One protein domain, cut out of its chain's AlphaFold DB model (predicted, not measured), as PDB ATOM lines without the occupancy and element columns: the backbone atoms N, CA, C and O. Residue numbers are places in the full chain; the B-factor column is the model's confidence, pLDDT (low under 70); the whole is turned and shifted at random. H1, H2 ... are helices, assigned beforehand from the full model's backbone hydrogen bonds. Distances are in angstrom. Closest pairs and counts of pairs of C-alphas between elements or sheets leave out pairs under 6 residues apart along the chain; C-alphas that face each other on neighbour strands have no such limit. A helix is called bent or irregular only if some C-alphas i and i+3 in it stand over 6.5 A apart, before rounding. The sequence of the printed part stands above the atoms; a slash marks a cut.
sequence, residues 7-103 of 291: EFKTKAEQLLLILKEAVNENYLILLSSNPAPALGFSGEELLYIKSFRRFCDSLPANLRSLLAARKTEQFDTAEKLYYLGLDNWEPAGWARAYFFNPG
ATOM      1  N   GLU A   7     160.439 103.052 100.322       78.62
ATOM      2  CA  GLU A   7     160.750 101.654 100.633       78.62
ATOM      3  C   GLU A   7     160.176 101.229 101.989       78.62
ATOM      4  O   GLU A   7     159.503 100.200 102.076       78.62
ATOM      5  N   PHE A   8     160.343 102.063 103.024       81.88
ATOM      6  CA  PHE A   8     159.750 101.811 104.335       81.88
ATOM      7  C   PHE A   8     158.223 101.738 104.259       81.88
ATOM      8  O   PHE A   8     157.622 100.822 104.816       81.88
ATOM      9  N   LYS A   9     157.581 102.674 103.548       80.50
ATOM     10  CA  LYS A   9     156.114 102.711 103.419       80.50
ATOM     11  C   LYS A   9     155.566 101.436 102.780       80.50
ATOM     12  O   LYS A   9     154.666 100.827 103.347       80.50
ATOM     13  N   THR A  10     156.152 100.986 101.673       81.56
ATOM     14  CA  THR A  10     155.724  99.752 100.991       81.56
ATOM     15  C   THR A  10     155.913  98.515 101.873       81.56
ATOM     16  O   THR A  10     155.035  97.655 101.953       81.56
ATOM     17  N   LYS A  11     157.032  98.435 102.596       84.56
ATOM     18  CA  LYS A  11     157.291  97.360 103.560       84.56
ATOM     19  C   LYS A  11     156.296  97.373 104.723       84.56
ATOM     20  O   LYS A  11     155.796  96.320 105.114       84.56
ATOM     21  N   ALA A  12     155.998  98.554 105.259       84.25
ATOM     22  CA  ALA A  12     155.024  98.731 106.324       84.25
ATOM     23  C   ALA A  12     153.617  98.327 105.864       84.25
ATOM     24  O   ALA A  12     152.949  97.593 106.578       84.25
ATOM     25  N   GLU A  13     153.187  98.717 104.665       86.12
ATOM     26  CA  GLU A  13     151.889  98.326 104.093       86.12
ATOM     27  C   GLU A  13     151.743  96.805 103.945       86.12
ATOM     28  O   GLU A  13     150.742  96.237 104.389       86.12
ATOM     29  N   GLN A  14     152.762  96.131 103.401       85.12
ATOM     30  CA  GLN A  14     152.772  94.669 103.290       85.12
ATOM     31  C   GLN A  14     152.705  94.004 104.672       85.12
ATOM     32  O   GLN A  14     151.960  93.043 104.873       85.12
ATOM     33  N   LEU A  15     153.449  94.532 105.650       86.75
ATOM     34  CA  LEU A  15     153.409  94.016 107.013       86.75
ATOM     35  C   LEU A  15     152.029  94.216 107.655       86.75
ATOM     36  O   LEU A  15     151.509  93.290 108.274       86.75
ATOM     37  N   LEU A  16     151.426  95.395 107.487       85.69
ATOM     38  CA  LEU A  16     150.087  95.706 107.991       85.69
ATOM     39  C   LEU A  16     149.050  94.728 107.455       85.69
ATOM     40  O   LEU A  16     148.223  94.253 108.230       85.69
ATOM     41  N   LEU A  17     149.101  94.413 106.159       85.38
ATOM     42  CA  LEU A  17     148.204  93.439 105.544       85.38
ATOM     43  C   LEU A  17     148.316  92.078 106.242       85.38
ATOM     44  O   LEU A  17     147.317  91.541 106.715       85.38
ATOM     45  N   ILE A  18     149.539  91.555 106.366       86.38
ATOM     46  CA  ILE A  18     149.793  90.242 106.972       86.38
ATOM     47  C   ILE A  18     149.350  90.214 108.440       86.38
ATOM     48  O   ILE A  18     148.708  89.256 108.866       86.38
ATOM     49  N   LEU A  19     149.680  91.247 109.221       85.81
ATOM     50  CA  LEU A  19     149.348  91.304 110.645       85.81
ATOM     51  C   LEU A  19     147.843  91.470 110.886       85.81
ATOM     52  O   LEU A  19     147.308  90.846 111.802       85.81
ATOM     53  N   LYS A  20     147.151  92.278 110.071       84.81
ATOM     54  CA  LYS A  20     145.695  92.448 110.169       84.81
ATOM     55  C   LYS A  20     144.969  91.149 109.847       84.81
ATOM     56  O   LYS A  20     144.127  90.739 110.637       84.81
ATOM     57  N   GLU A  21     145.339  90.471 108.762       84.00
ATOM     58  CA  GLU A  21     144.782  89.153 108.432       84.00
ATOM     59  C   GLU A  21     145.080  88.134 109.534       84.00
ATOM     60  O   GLU A  21     144.178  87.439 109.989       84.00
ATOM     61  N   ALA A  22     146.311  88.104 110.053       85.31
ATOM     62  CA  ALA A  22     146.688  87.168 111.106       85.31
ATOM     63  C   ALA A  22     145.881  87.337 112.402       85.31
ATOM     64  O   ALA A  22     145.627  86.343 113.085       85.31
ATOM     65  N   VAL A  23     145.477  88.564 112.753       83.31
ATOM     66  CA  VAL A  23     144.604  88.790 113.913       83.31
ATOM     67  C   VAL A  23     143.136  88.549 113.577       83.31
ATOM     68  O   VAL A  23     142.474  87.839 114.332       83.31
ATOM     69  N   ASN A  24     142.639  89.101 112.468       81.69
ATOM     70  CA  ASN A  24     141.230  88.996 112.078       81.69
ATOM     71  C   ASN A  24     140.806  87.540 111.869       81.69
ATOM     72  O   ASN A  24     139.754  87.127 112.342       81.69
ATOM     73  N   GLU A  25     141.655  86.760 111.208       79.44
ATOM     74  CA  GLU A  25     141.412  85.358 110.872       79.44
ATOM     75  C   GLU A  25     142.088  84.404 111.864       79.44
ATOM     76  O   GLU A  25     142.254  83.223 111.581       79.44
ATOM     77  N   ASN A  26     142.535  84.905 113.023       82.94
ATOM     78  CA  ASN A  26     143.074  84.098 114.119       82.94
ATOM     79  C   ASN A  26     144.217  83.131 113.718       82.94
ATOM     80  O   ASN A  26     144.349  82.039 114.274       82.94
ATOM     81  N   TYR A  27     145.112  83.532 112.808       86.62
ATOM     82  CA  TYR A  27     146.231  82.687 112.348       86.62
ATOM     83  C   TYR A  27     147.164  82.252 113.479       86.62
ATOM     84  O   TYR A  27     147.904  81.283 113.332       86.62
ATOM     85  N   LEU A  28     147.126  82.926 114.629       84.62
ATOM     86  CA  LEU A  28     147.912  82.568 115.809       84.62
ATOM     87  C   LEU A  28     147.666  81.131 116.287       84.62
ATOM     88  O   LEU A  28     148.578  80.530 116.852       84.62
ATOM     89  N   ILE A  29     146.501  80.541 115.998       82.69
ATOM     90  CA  ILE A  29     146.229  79.122 116.279       82.69
ATOM     91  C   ILE A  29     147.196  78.171 115.543       82.69
ATOM     92  O   ILE A  29     147.489  77.069 116.012       82.69
ATOM     93  N   LEU A  30     147.760  78.612 114.415       83.19
ATOM     94  CA  LEU A  30     148.744  77.870 113.620       83.19
ATOM     95  C   LEU A  30     150.158  77.927 114.232       83.19
ATOM     96  O   LEU A  30     151.031  77.122 113.886       83.19
ATOM     97  N   LEU A  31     150.408  78.853 115.165       79.50
ATOM     98  CA  LEU A  31     151.702  78.981 115.839       79.50
ATOM     99  C   LEU A  31     151.884  77.927 116.933       79.50
ATOM    100  O   LEU A  31     152.979  77.387 117.069       79.50
ATOM    101  N   SER A  32     150.819  77.610 117.670       66.94
ATOM    102  CA  SER A  32     150.826  76.675 118.803       66.94
ATOM    103  C   SER A  32     150.671  75.205 118.404       66.94
ATOM    104  O   SER A  32     150.891  74.321 119.229       66.94
ATOM    105  N   SER A  33     150.318  74.929 117.149       55.47
ATOM    106  CA  SER A  33     149.880  73.599 116.727       55.47
ATOM    107  C   SER A  33     150.938  72.901 115.872       55.47
ATOM    108  O   SER A  33     151.332  73.399 114.814       55.47
ATOM    109  N   ASN A  34     151.375  71.707 116.282       61.28
ATOM    110  CA  ASN A  34     151.618  70.673 115.279       61.28
ATOM    111  C   ASN A  34     150.226  70.188 114.882       61.28
ATOM    112  O   ASN A  34     149.513  69.676 115.745       61.28
ATOM    113  N   PRO A  35     149.792  70.429 113.640       63.78
ATOM    114  CA  PRO A  35     148.432  70.112 113.261       63.78
ATOM    115  C   PRO A  35     148.183  68.614 113.427       63.78
ATOM    116  O   PRO A  35     149.016  67.796 113.029       63.78
ATOM    117  N   ALA A  36     147.061  68.270 114.064       64.81
ATOM    118  CA  ALA A  36     146.663  66.884 114.252       64.81
ATOM    119  C   ALA A  36     146.653  66.165 112.888       64.81
ATOM    120  O   ALA A  36     146.153  66.742 111.919       64.81
ATOM    121  N   PRO A  37     147.153  64.917 112.786       63.56
ATOM    122  CA  PRO A  37     147.174  64.183 111.519       63.56
ATOM    123  C   PRO A  37     145.801  64.104 110.830       63.56
ATOM    124  O   PRO A  37     145.726  64.123 109.606       63.56
ATOM    125  N   ALA A  38     144.719  64.098 111.618       62.41
ATOM    126  CA  ALA A  38     143.336  64.087 111.144       62.41
ATOM    127  C   ALA A  38     142.932  65.326 110.315       62.41
ATOM    128  O   ALA A  38     142.001  65.243 109.522       62.41
ATOM    129  N   LEU A  39     143.645  66.454 110.434       65.94
ATOM    130  CA  LEU A  39     143.388  67.666 109.640       65.94
ATOM    131  C   LEU A  39     143.830  67.535 108.171       65.94
ATOM    132  O   LEU A  39     143.440  68.359 107.337       65.94
ATOM    133  N   GLY A  40     144.657  66.532 107.850       70.88
ATOM    134  CA  GLY A  40     145.015  66.184 106.473       70.88
ATOM    135  C   GLY A  40     145.663  67.317 105.673       70.88
ATOM    136  O   GLY A  40     145.386  67.444 104.482       70.88
ATOM    137  N   PHE A  41     146.477  68.170 106.306       77.25
ATOM    138  CA  PHE A  41     147.123  69.274 105.594       77.25
ATOM    139  C   PHE A  41     148.093  68.781 104.515       77.25
ATOM    140  O   PHE A  41     148.879  67.855 104.733       77.25
ATOM    141  N   SER A  42     148.057  69.431 103.355       76.62
ATOM    142  CA  SER A  42     148.961  69.164 102.242       76.62
ATOM    143  C   SER A  42     150.397  69.584 102.577       76.62
ATOM    144  O   SER A  42     150.652  70.381 103.484       76.62
ATOM    145  N   GLY A  43     151.369  69.074 101.813       77.62
ATOM    146  CA  GLY A  43     152.768  69.488 101.964       77.62
ATOM    147  C   GLY A  43     152.970  70.997 101.772       77.62
ATOM    148  O   GLY A  43     153.794  71.594 102.461       77.62
ATOM    149  N   GLU A  44     152.181  71.613 100.889       79.94
ATOM    150  CA  GLU A  44     152.178  73.057 100.642       79.94
ATOM    151  C   GLU A  44     151.590  73.836 101.827       79.94
ATOM    152  O   GLU A  44     152.224  74.767 102.322       79.94
ATOM    153  N   GLU A  45     150.437  73.416 102.356       81.75
ATOM    154  CA  GLU A  45     149.802  74.029 103.534       81.75
ATOM    155  C   GLU A  45     150.749  74.009 104.748       81.75
ATOM    156  O   GLU A  45     150.967  75.026 105.412       81.75
ATOM    157  N   LEU A  46     151.402  72.869 104.993       83.69
ATOM    158  CA  LEU A  46     152.397  72.727 106.060       83.69
ATOM    159  C   LEU A  46     153.614  73.636 105.853       83.69
ATOM    160  O   LEU A  46     154.201  74.113 106.831       83.69
ATOM    161  N   LEU A  47     154.011  73.877 104.604       82.94
ATOM    162  CA  LEU A  47     155.106  74.782 104.272       82.94
ATOM    163  C   LEU A  47     154.744  76.233 104.593       82.94
ATOM    164  O   LEU A  47     155.555  76.943 105.197       82.94
ATOM    165  N   TYR A  48     153.524  76.652 104.250       84.44
ATOM    166  CA  TYR A  48     153.000  77.979 104.572       84.44
ATOM    167  C   TYR A  48     152.902  78.193 106.083       84.44
ATOM    168  O   TYR A  48     153.413  79.196 106.580       84.44
ATOM    169  N   ILE A  49     152.379  77.219 106.834       85.19
ATOM    170  CA  ILE A  49     152.307  77.280 108.304       85.19
ATOM    171  C   ILE A  49     153.707  77.424 108.925       85.19
ATOM    172  O   ILE A  49     153.930  78.273 109.794       85.19
ATOM    173  N   LYS A  50     154.684  76.629 108.467       85.12
ATOM    174  CA  LYS A  50     156.079  76.730 108.936       85.12
ATOM    175  C   LYS A  50     156.692  78.089 108.604       85.12
ATOM    176  O   LYS A  50     157.386  78.664 109.443       85.12
ATOM    177  N   SER A  51     156.441  78.597 107.403       86.00
ATOM    178  CA  SER A  51     156.980  79.880 106.944       86.00
ATOM    179  C   SER A  51     156.357  81.054 107.702       86.00
ATOM    180  O   SER A  51     157.087  81.949 108.121       86.00
ATOM    181  N   PHE A  52     155.054  80.997 107.992       87.38
ATOM    182  CA  PHE A  52     154.366  81.945 108.869       87.38
ATOM    183  C   PHE A  52     154.963  81.954 110.279       87.38
ATOM    184  O   PHE A  52     155.261  83.019 110.813       87.38
ATOM    185  N   ARG A  53     155.225  80.776 110.863       87.38
ATOM    186  CA  ARG A  53     155.869  80.671 112.182       87.38
ATOM    187  C   ARG A  53     157.240  81.348 112.192       87.38
ATOM    188  O   ARG A  53     157.499  82.193 113.043       87.38
ATOM    189  N   ARG A  54     158.080  81.056 111.193       86.31
ATOM    190  CA  ARG A  54     159.393  81.708 111.027       86.31
ATOM    191  C   ARG A  54     159.274  83.217 110.830       86.31
ATOM    192  O   ARG A  54     160.099  83.961 111.352       86.31
ATOM    193  N   PHE A  55     158.259  83.666 110.099       89.38
ATOM    194  CA  PHE A  55     157.956  85.080 109.942       89.38
ATOM    195  C   PHE A  55     157.605  85.732 111.287       89.38
ATOM    196  O   PHE A  55     158.257  86.707 111.658       89.38
ATOM    197  N   CYS A  56     156.685  85.164 112.071       88.75
ATOM    198  CA  CYS A  56     156.336  85.674 113.401       88.75
ATOM    199  C   CYS A  56     157.537  85.704 114.361       88.75
ATOM    200  O   CYS A  56     157.724  86.689 115.080       88.75
ATOM    201  N   ASP A  57     158.383  84.673 114.328       86.88
ATOM    202  CA  ASP A  57     159.616  84.595 115.125       86.88
ATOM    203  C   ASP A  57     160.659  85.638 114.709       86.88
ATOM    204  O   ASP A  57     161.499  86.031 115.523       86.88
ATOM    205  N   SER A  58     160.614  86.105 113.460       87.88
ATOM    206  CA  SER A  58     161.521  87.139 112.963       87.88
ATOM    207  C   SER A  58     161.103  88.551 113.372       87.88
ATOM    208  O   SER A  58     161.952  89.436 113.381       87.88
ATOM    209  N   LEU A  59     159.826  88.786 113.707       89.31
ATOM    210  CA  LEU A  59     159.317  90.125 114.031       89.31
ATOM    211  C   LEU A  59     160.009  90.719 115.269       89.31
ATOM    212  O   LEU A  59     160.326  89.967 116.200       89.31
ATOM    213  N   PRO A  60     160.163  92.056 115.347       88.69
ATOM    214  CA  PRO A  60     160.616  92.736 116.558       88.69
ATOM    215  C   PRO A  60     159.794  92.320 117.782       88.69
ATOM    216  O   PRO A  60     158.580  92.129 117.684       88.69
ATOM    217  N   ALA A  61     160.439  92.208 118.946       86.12
ATOM    218  CA  ALA A  61     159.795  91.724 120.173       86.12
ATOM    219  C   ALA A  61     158.522  92.515 120.531       86.12
ATOM    220  O   ALA A  61     157.516  91.921 120.916       86.12
ATOM    221  N   ASN A  62     158.544  93.835 120.318       85.31
ATOM    222  CA  ASN A  62     157.399  94.720 120.537       85.31
ATOM    223  C   ASN A  62     156.226  94.408 119.595       85.31
ATOM    224  O   ASN A  62     155.077  94.414 120.017       85.31
ATOM    225  N   LEU A  63     156.492  94.088 118.326       85.31
ATOM    226  CA  LEU A  63     155.442  93.695 117.380       85.31
ATOM    227  C   LEU A  63     154.893  92.308 117.697       85.31
ATOM    228  O   LEU A  63     153.684  92.089 117.642       85.31
ATOM    229  N   ARG A  64     155.769  91.376 118.076       86.56
ATOM    230  CA  ARG A  64     155.373  90.013 118.435       86.56
ATOM    231  C   ARG A  64     154.472  89.984 119.668       86.56
ATOM    232  O   ARG A  64     153.486  89.252 119.671       86.56
ATOM    233  N   SER A  65     154.778  90.786 120.688       84.12
ATOM    234  CA  SER A  65     153.955  90.875 121.900       84.12
ATOM    235  C   SER A  65     152.578  91.476 121.612       84.12
ATOM    236  O   SER A  65     151.574  90.959 122.104       84.12
ATOM    237  N   LEU A  66     152.499  92.503 120.760       83.56
ATOM    238  CA  LEU A  66     151.230  93.107 120.339       83.56
ATOM    239  C   LEU A  66     150.383  92.174 119.477       83.56
ATOM    240  O   LEU A  66     149.164  92.119 119.657       83.56
ATOM    241  N   LEU A  67     151.025  91.417 118.587       83.75
ATOM    242  CA  LEU A  67     150.378  90.386 117.787       83.75
ATOM    243  C   LEU A  67     149.796  89.288 118.691       83.75
ATOM    244  O   LEU A  67     148.614  88.976 118.578       83.75
ATOM    245  N   ALA A  68     150.576  88.769 119.645       82.00
ATOM    246  CA  ALA A  68     150.108  87.777 120.617       82.00
ATOM    247  C   ALA A  68     148.951  88.302 121.489       82.00
ATOM    248  O   ALA A  68     148.006  87.568 121.772       82.00
ATOM    249  N   ALA A  69     148.993  89.585 121.862       82.06
ATOM    250  CA  ALA A  69     147.936  90.260 122.612       82.06
ATOM    251  C   ALA A  69     146.732  90.698 121.750       82.06
ATOM    252  O   ALA A  69     145.795  91.283 122.290       82.06
ATOM    253  N   ARG A  70     146.751  90.445 120.432       78.12
ATOM    254  CA  ARG A  70     145.695  90.800 119.462       78.12
ATOM    255  C   ARG A  70     145.321  92.292 119.445       78.12
ATOM    256  O   ARG A  70     144.185  92.647 119.144       78.12
ATOM    257  N   LYS A  71     146.270  93.186 119.741       79.25
ATOM    258  CA  LYS A  71     146.038  94.643 119.817       79.25
ATOM    259  C   LYS A  71     146.224  95.332 118.459       79.25
ATOM    260  O   LYS A  71     147.192  96.066 118.270       79.25
ATOM    261  N   THR A  72     145.305  95.102 117.522       72.12
ATOM    262  CA  THR A  72     145.385  95.602 116.127       72.12
ATOM    263  C   THR A  72     145.493  97.119 116.006       72.12
ATOM    264  O   THR A  72     146.198  97.620 115.135       72.12
ATOM    265  N   GLU A  73     144.870  97.859 116.920       74.94
ATOM    266  CA  GLU A  73     144.906  99.328 116.981       74.94
ATOM    267  C   GLU A  73     146.313  99.898 117.239       74.94
ATOM    268  O   GLU A  73     146.584 101.069 116.970       74.94
ATOM    269  N   GLN A  74     147.236  99.092 117.777       71.38
ATOM    270  CA  GLN A  74     148.591  99.547 118.115       71.38
ATOM    271  C   GLN A  74     149.591  99.402 116.961       71.38
ATOM    272  O   GLN A  74     150.693  99.936 117.046       71.38
ATOM    273  N   PHE A  75     149.203  98.749 115.866       74.12
ATOM    274  CA  PHE A  75     149.998  98.617 114.646       74.12
ATOM    275  C   PHE A  75     149.130  98.873 113.407       74.12
ATOM    276  O   PHE A  75     149.189  98.129 112.445       74.12
ATOM    277  N   ASP A  76     148.282  99.899 113.417       74.31
ATOM    278  CA  ASP A  76     147.358 100.228 112.319       74.31
ATOM    279  C   ASP A  76     147.957 101.164 111.248       74.31
ATOM    280  O   ASP A  76     147.450 101.184 110.121       74.31
ATOM    281  N   THR A  77     149.034 101.891 111.576       80.62
ATOM    282  CA  THR A  77     149.726 102.844 110.694       80.62
ATOM    283  C   THR A  77     151.220 102.548 110.537       80.62
ATOM    284  O   THR A  77     151.873 101.984 111.420       80.62
ATOM    285  N   ALA A  78     151.793 102.993 109.413       81.81
ATOM    286  CA  ALA A  78     153.226 102.885 109.138       81.81
ATOM    287  C   ALA A  78     154.090 103.628 110.177       81.81
ATOM    288  O   ALA A  78     155.170 103.168 110.532       81.81
ATOM    289  N   GLU A  79     153.600 104.749 110.708       82.44
ATOM    290  CA  GLU A  79     154.283 105.530 111.747       82.44
ATOM    291  C   GLU A  79     154.374 104.760 113.067       82.44
ATOM    292  O   GLU A  79     155.444 104.698 113.668       82.44
ATOM    293  N   LYS A  80     153.292 104.097 113.499       83.00
ATOM    294  CA  LYS A  80     153.341 103.235 114.690       83.00
ATOM    295  C   LYS A  80     154.304 102.068 114.484       83.00
ATOM    296  O   LYS A  80     155.101 101.779 115.371       83.00
ATOM    297  N   LEU A  81     154.301 101.448 113.301       82.62
ATOM    298  CA  LEU A  81     155.258 100.390 112.965       82.62
ATOM    299  C   LEU A  81     156.718 100.868 113.016       82.62
ATOM    300  O   LEU A  81     157.579 100.128 113.493       82.62
ATOM    301  N   TYR A  82     156.994 102.102 112.586       81.81
ATOM    302  CA  TYR A  82     158.323 102.713 112.690       81.81
ATOM    303  C   TYR A  82     158.794 102.760 114.151       81.81
ATOM    304  O   TYR A  82     159.861 102.237 114.474       81.81
ATOM    305  N   TYR A  83     157.959 103.280 115.058       82.50
ATOM    306  CA  TYR A  83     158.267 103.334 116.496       82.50
ATOM    307  C   TYR A  83     158.358 101.956 117.161       82.50
ATOM    308  O   TYR A  83     159.033 101.801 118.178       82.50
ATOM    309  N   LEU A  84     157.725 100.938 116.577       81.88
ATOM    310  CA  LEU A  84     157.817  99.552 117.037       81.88
ATOM    311  C   LEU A  84     159.081  98.826 116.537       81.88
ATOM    312  O   LEU A  84     159.243  97.631 116.798       81.88
ATOM    313  N   GLY A  85     159.996  99.542 115.876       80.12
ATOM    314  CA  GLY A  85     161.304  99.033 115.462       80.12
ATOM    315  C   GLY A  85     161.313  98.385 114.078       80.12
ATOM    316  O   GLY A  85     162.230  97.620 113.782       80.12
ATOM    317  N   LEU A  86     160.314  98.668 113.232       82.88
ATOM    318  CA  LEU A  86     160.245  98.105 111.880       82.88
ATOM    319  C   LEU A  86     161.375  98.594 110.961       82.88
ATOM    320  O   LEU A  86     161.768  97.875 110.044       82.88
ATOM    321  N   ASP A  87     161.891  99.800 111.196       81.56
ATOM    322  CA  ASP A  87     162.882 100.430 110.314       81.56
ATOM    323  C   ASP A  87     164.154  99.576 110.177       81.56
ATOM    324  O   ASP A  87     164.640  99.336 109.076       81.56
ATOM    325  N   ASN A  88     164.595  98.971 111.285       79.25
ATOM    326  CA  ASN A  88     165.785  98.115 111.341       79.25
ATOM    327  C   ASN A  88     165.499  96.622 111.097       79.25
ATOM    328  O   ASN A  88     166.409  95.795 111.162       79.25
ATOM    329  N   TRP A  89     164.239  96.239 110.892       85.25
ATOM    330  CA  TRP A  89     163.851  94.835 110.764       85.25
ATOM    331  C   TRP A  89     163.846  94.396 109.307       85.25
ATOM    332  O   TRP A  89     163.092  94.950 108.531       85.25
ATOM    333  N   GLU A  90     164.580  93.357 108.926       81.06
ATOM    334  CA  GLU A  90     164.458  92.743 107.598       81.06
ATOM    335  C   GLU A  90     164.162  91.245 107.744       81.06
ATOM    336  O   GLU A  90     164.855  90.559 108.505       81.06
ATOM    337  N   PRO A  91     163.156  90.697 107.037       73.50
ATOM    338  CA  PRO A  91     162.881  89.272 107.096       73.50
ATOM    339  C   PRO A  91     164.004  88.495 106.391       73.50
ATOM    340  O   PRO A  91     164.289  88.701 105.209       73.50
ATOM    341  N   ALA A  92     164.629  87.556 107.104       73.75
ATOM    342  CA  ALA A  92     165.692  86.704 106.573       73.75
ATOM    343  C   ALA A  92     165.184  85.301 106.188       73.75
ATOM    344  O   ALA A  92     164.285  84.739 106.820       73.75
ATOM    345  N   GLY A  93     165.788  84.702 105.157       72.44
ATOM    346  CA  GLY A  93     165.521  83.319 104.747       72.44
ATOM    347  C   GLY A  93     164.048  83.044 104.416       72.44
ATOM    348  O   GLY A  93     163.420  83.770 103.654       72.44
ATOM    349  N   TRP A  94     163.483  81.990 105.007       66.94
ATOM    350  CA  TRP A  94     162.105  81.543 104.763       66.94
ATOM    351  C   TRP A  94     161.034  82.557 105.212       66.94
ATOM    352  O   TRP A  94     159.962  82.617 104.613       66.94
ATOM    353  N   ALA A  95     161.336  83.409 106.202       72.62
ATOM    354  CA  ALA A  95     160.449  84.506 106.605       72.62
ATOM    355  C   ALA A  95     160.267  85.536 105.478       72.62
ATOM    356  O   ALA A  95     159.192  86.114 105.332       72.62
ATOM    357  N   ARG A  96     161.301  85.725 104.644       74.56
ATOM    358  CA  ARG A  96     161.265  86.617 103.480       74.56
ATOM    359  C   ARG A  96     160.307  86.102 102.412       74.56
ATOM    360  O   ARG A  96     159.522  86.875 101.878       74.56
ATOM    361  N   ALA A  97     160.348  84.799 102.130       74.62
ATOM    362  CA  ALA A  97     159.459  84.177 101.152       74.62
ATOM    363  C   ALA A  97     157.982  84.355 101.540       74.62
ATOM    364  O   ALA A  97     157.177  84.752 100.703       74.62
ATOM    365  N   TYR A  98     157.655  84.156 102.822       79.31
ATOM    366  CA  TYR A  98     156.309  84.398 103.343       79.31
ATOM    367  C   TYR A  98     155.924  85.883 103.328       79.31
ATOM    368  O   TYR A  98     154.807  86.224 102.966       79.31
ATOM    369  N   PHE A  99     156.844  86.785 103.681       79.75
ATOM    370  CA  PHE A  99     156.576  88.225 103.654       79.75
ATOM    371  C   PHE A  99     156.138  88.712 102.264       79.75
ATOM    372  O   PHE A  99     155.184  89.479 102.155       79.75
ATOM    373  N   PHE A 100     156.789  88.236 101.199       79.19
ATOM    374  CA  PHE A 100     156.403  88.584  99.828       79.19
ATOM    375  C   PHE A 100     155.198  87.787  99.319       79.19
ATOM    376  O   PHE A 100     154.396  88.327  98.564       79.19
ATOM    377  N   ASN A 101     155.043  86.534  99.750       82.38
ATOM    378  CA  ASN A 101     153.952  85.651  99.342       82.38
ATOM    379  C   ASN A 101     153.293  85.016 100.577       82.38
ATOM    380  O   ASN A 101     153.582  83.863 100.896       82.38
ATOM    381  N   PRO A 102     152.395  85.732 101.278       72.50
ATOM    382  CA  PRO A 102     151.871  85.278 102.568       72.50
ATOM    383  C   PRO A 102     150.847  84.146 102.465       72.50
ATOM    384  O   PRO A 102     150.506  83.541 103.474       72.50
ATOM    385  N   GLY A 103     150.325  83.852 101.268       81.44
ATOM    386  CA  GLY A 103     149.358  82.765 101.086       81.44
ATOM    387  C   GLY A 103     148.103  82.922 101.952       81.44
ATOM    388  O   GLY A 103     147.621  81.940 102.504       81.44
TER     389      GLY A 103
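AT A GLANCE: This is residues 7 to 103 of the 291 residues of an uncharacterized protein of Legionella quinlivanii (UniProt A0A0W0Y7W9). What shape do these coordinates make? Two longer helices, H1 and H3, do not meet directly but are bridged by short H7, which crosses both; H4, H5 and H6 gather in a triangle toward one end of an elongated body, and the link of residues 33 to 42, between H2 and H3, makes the other end. What is it built of? The printed part has 97 residues with seven named helices, H1 to H7 in order, and no named strand; its class is all helix. How large is it? It is compact, with a radius of gyration of the C-alphas of 13.5 A, and spans 43 by 26 by 18 A.

IN THESE COORDINATES: Where does the first helix run? H1, residues 7 to 24, begins at C-alpha 7 (160.750, 101.654, 100.633) and is 25.9 A long. What follows? H2 is residues 29 to 32, H3 is residues 43 to 58 and 22.6 A long, and H4 is residues 61 to 68 and 10.5 A long. How does the printed part finish? H5 is residues 72 to 75, and H6, residues 78 to 86, is irregular, with C-alphas 83 and 86 7.2 A apart. H7, residues 94 to 100, is 10.3 A long and ends at C-alpha 100 (156.403, 88.584, 99.828).

HOW THE PARTS SIT: What does H1 touch? H1 is the hub, touching three helices. Its residues 9 to 16 touch H6, about perpendicular at 90 degrees, with C-alphas 12 and 78 closest at 5.3 A; its residues 14 to 18 touch H7, about perpendicular at 81 degrees, with C-alphas 15 and 99 closest at 7.4 A. H5 only just touches H1, with 3 pairs of C-alphas within 8 A, the closest being 20 and 72 at 6.7 A. What of the others? H3 and H7 touch about perpendicular at 86 degrees, C-alphas 55 and 95 closest at 4.2 A, while H1 and H3 are apart. H2 touches residues 49 to 53 of H3, C-alphas 31 and 53 closest at 5.8 A; H4 only just touches H6, with 3 pairs within 8 A, the closest being C-alphas 62 and 84 at 6.0 A. How are the helix backbones formed? In H1, H3, H4 and H7 every O i to N i+4 pair is within hydrogen-bond range, in H6 4 of 5 are, and H2 and H5 are too short for such a pair.

THE WHOLE: How far does it reach? The two C-alphas farthest apart, those of Ala 38 and Glu 79, are 42.9 A apart. Are there cuts or long links? The printed part has no cut and no long link. Where is confidence low? The mean pLDDT of the printed part is 80.1, and residues 32 to 39 and residue 94 are under 70.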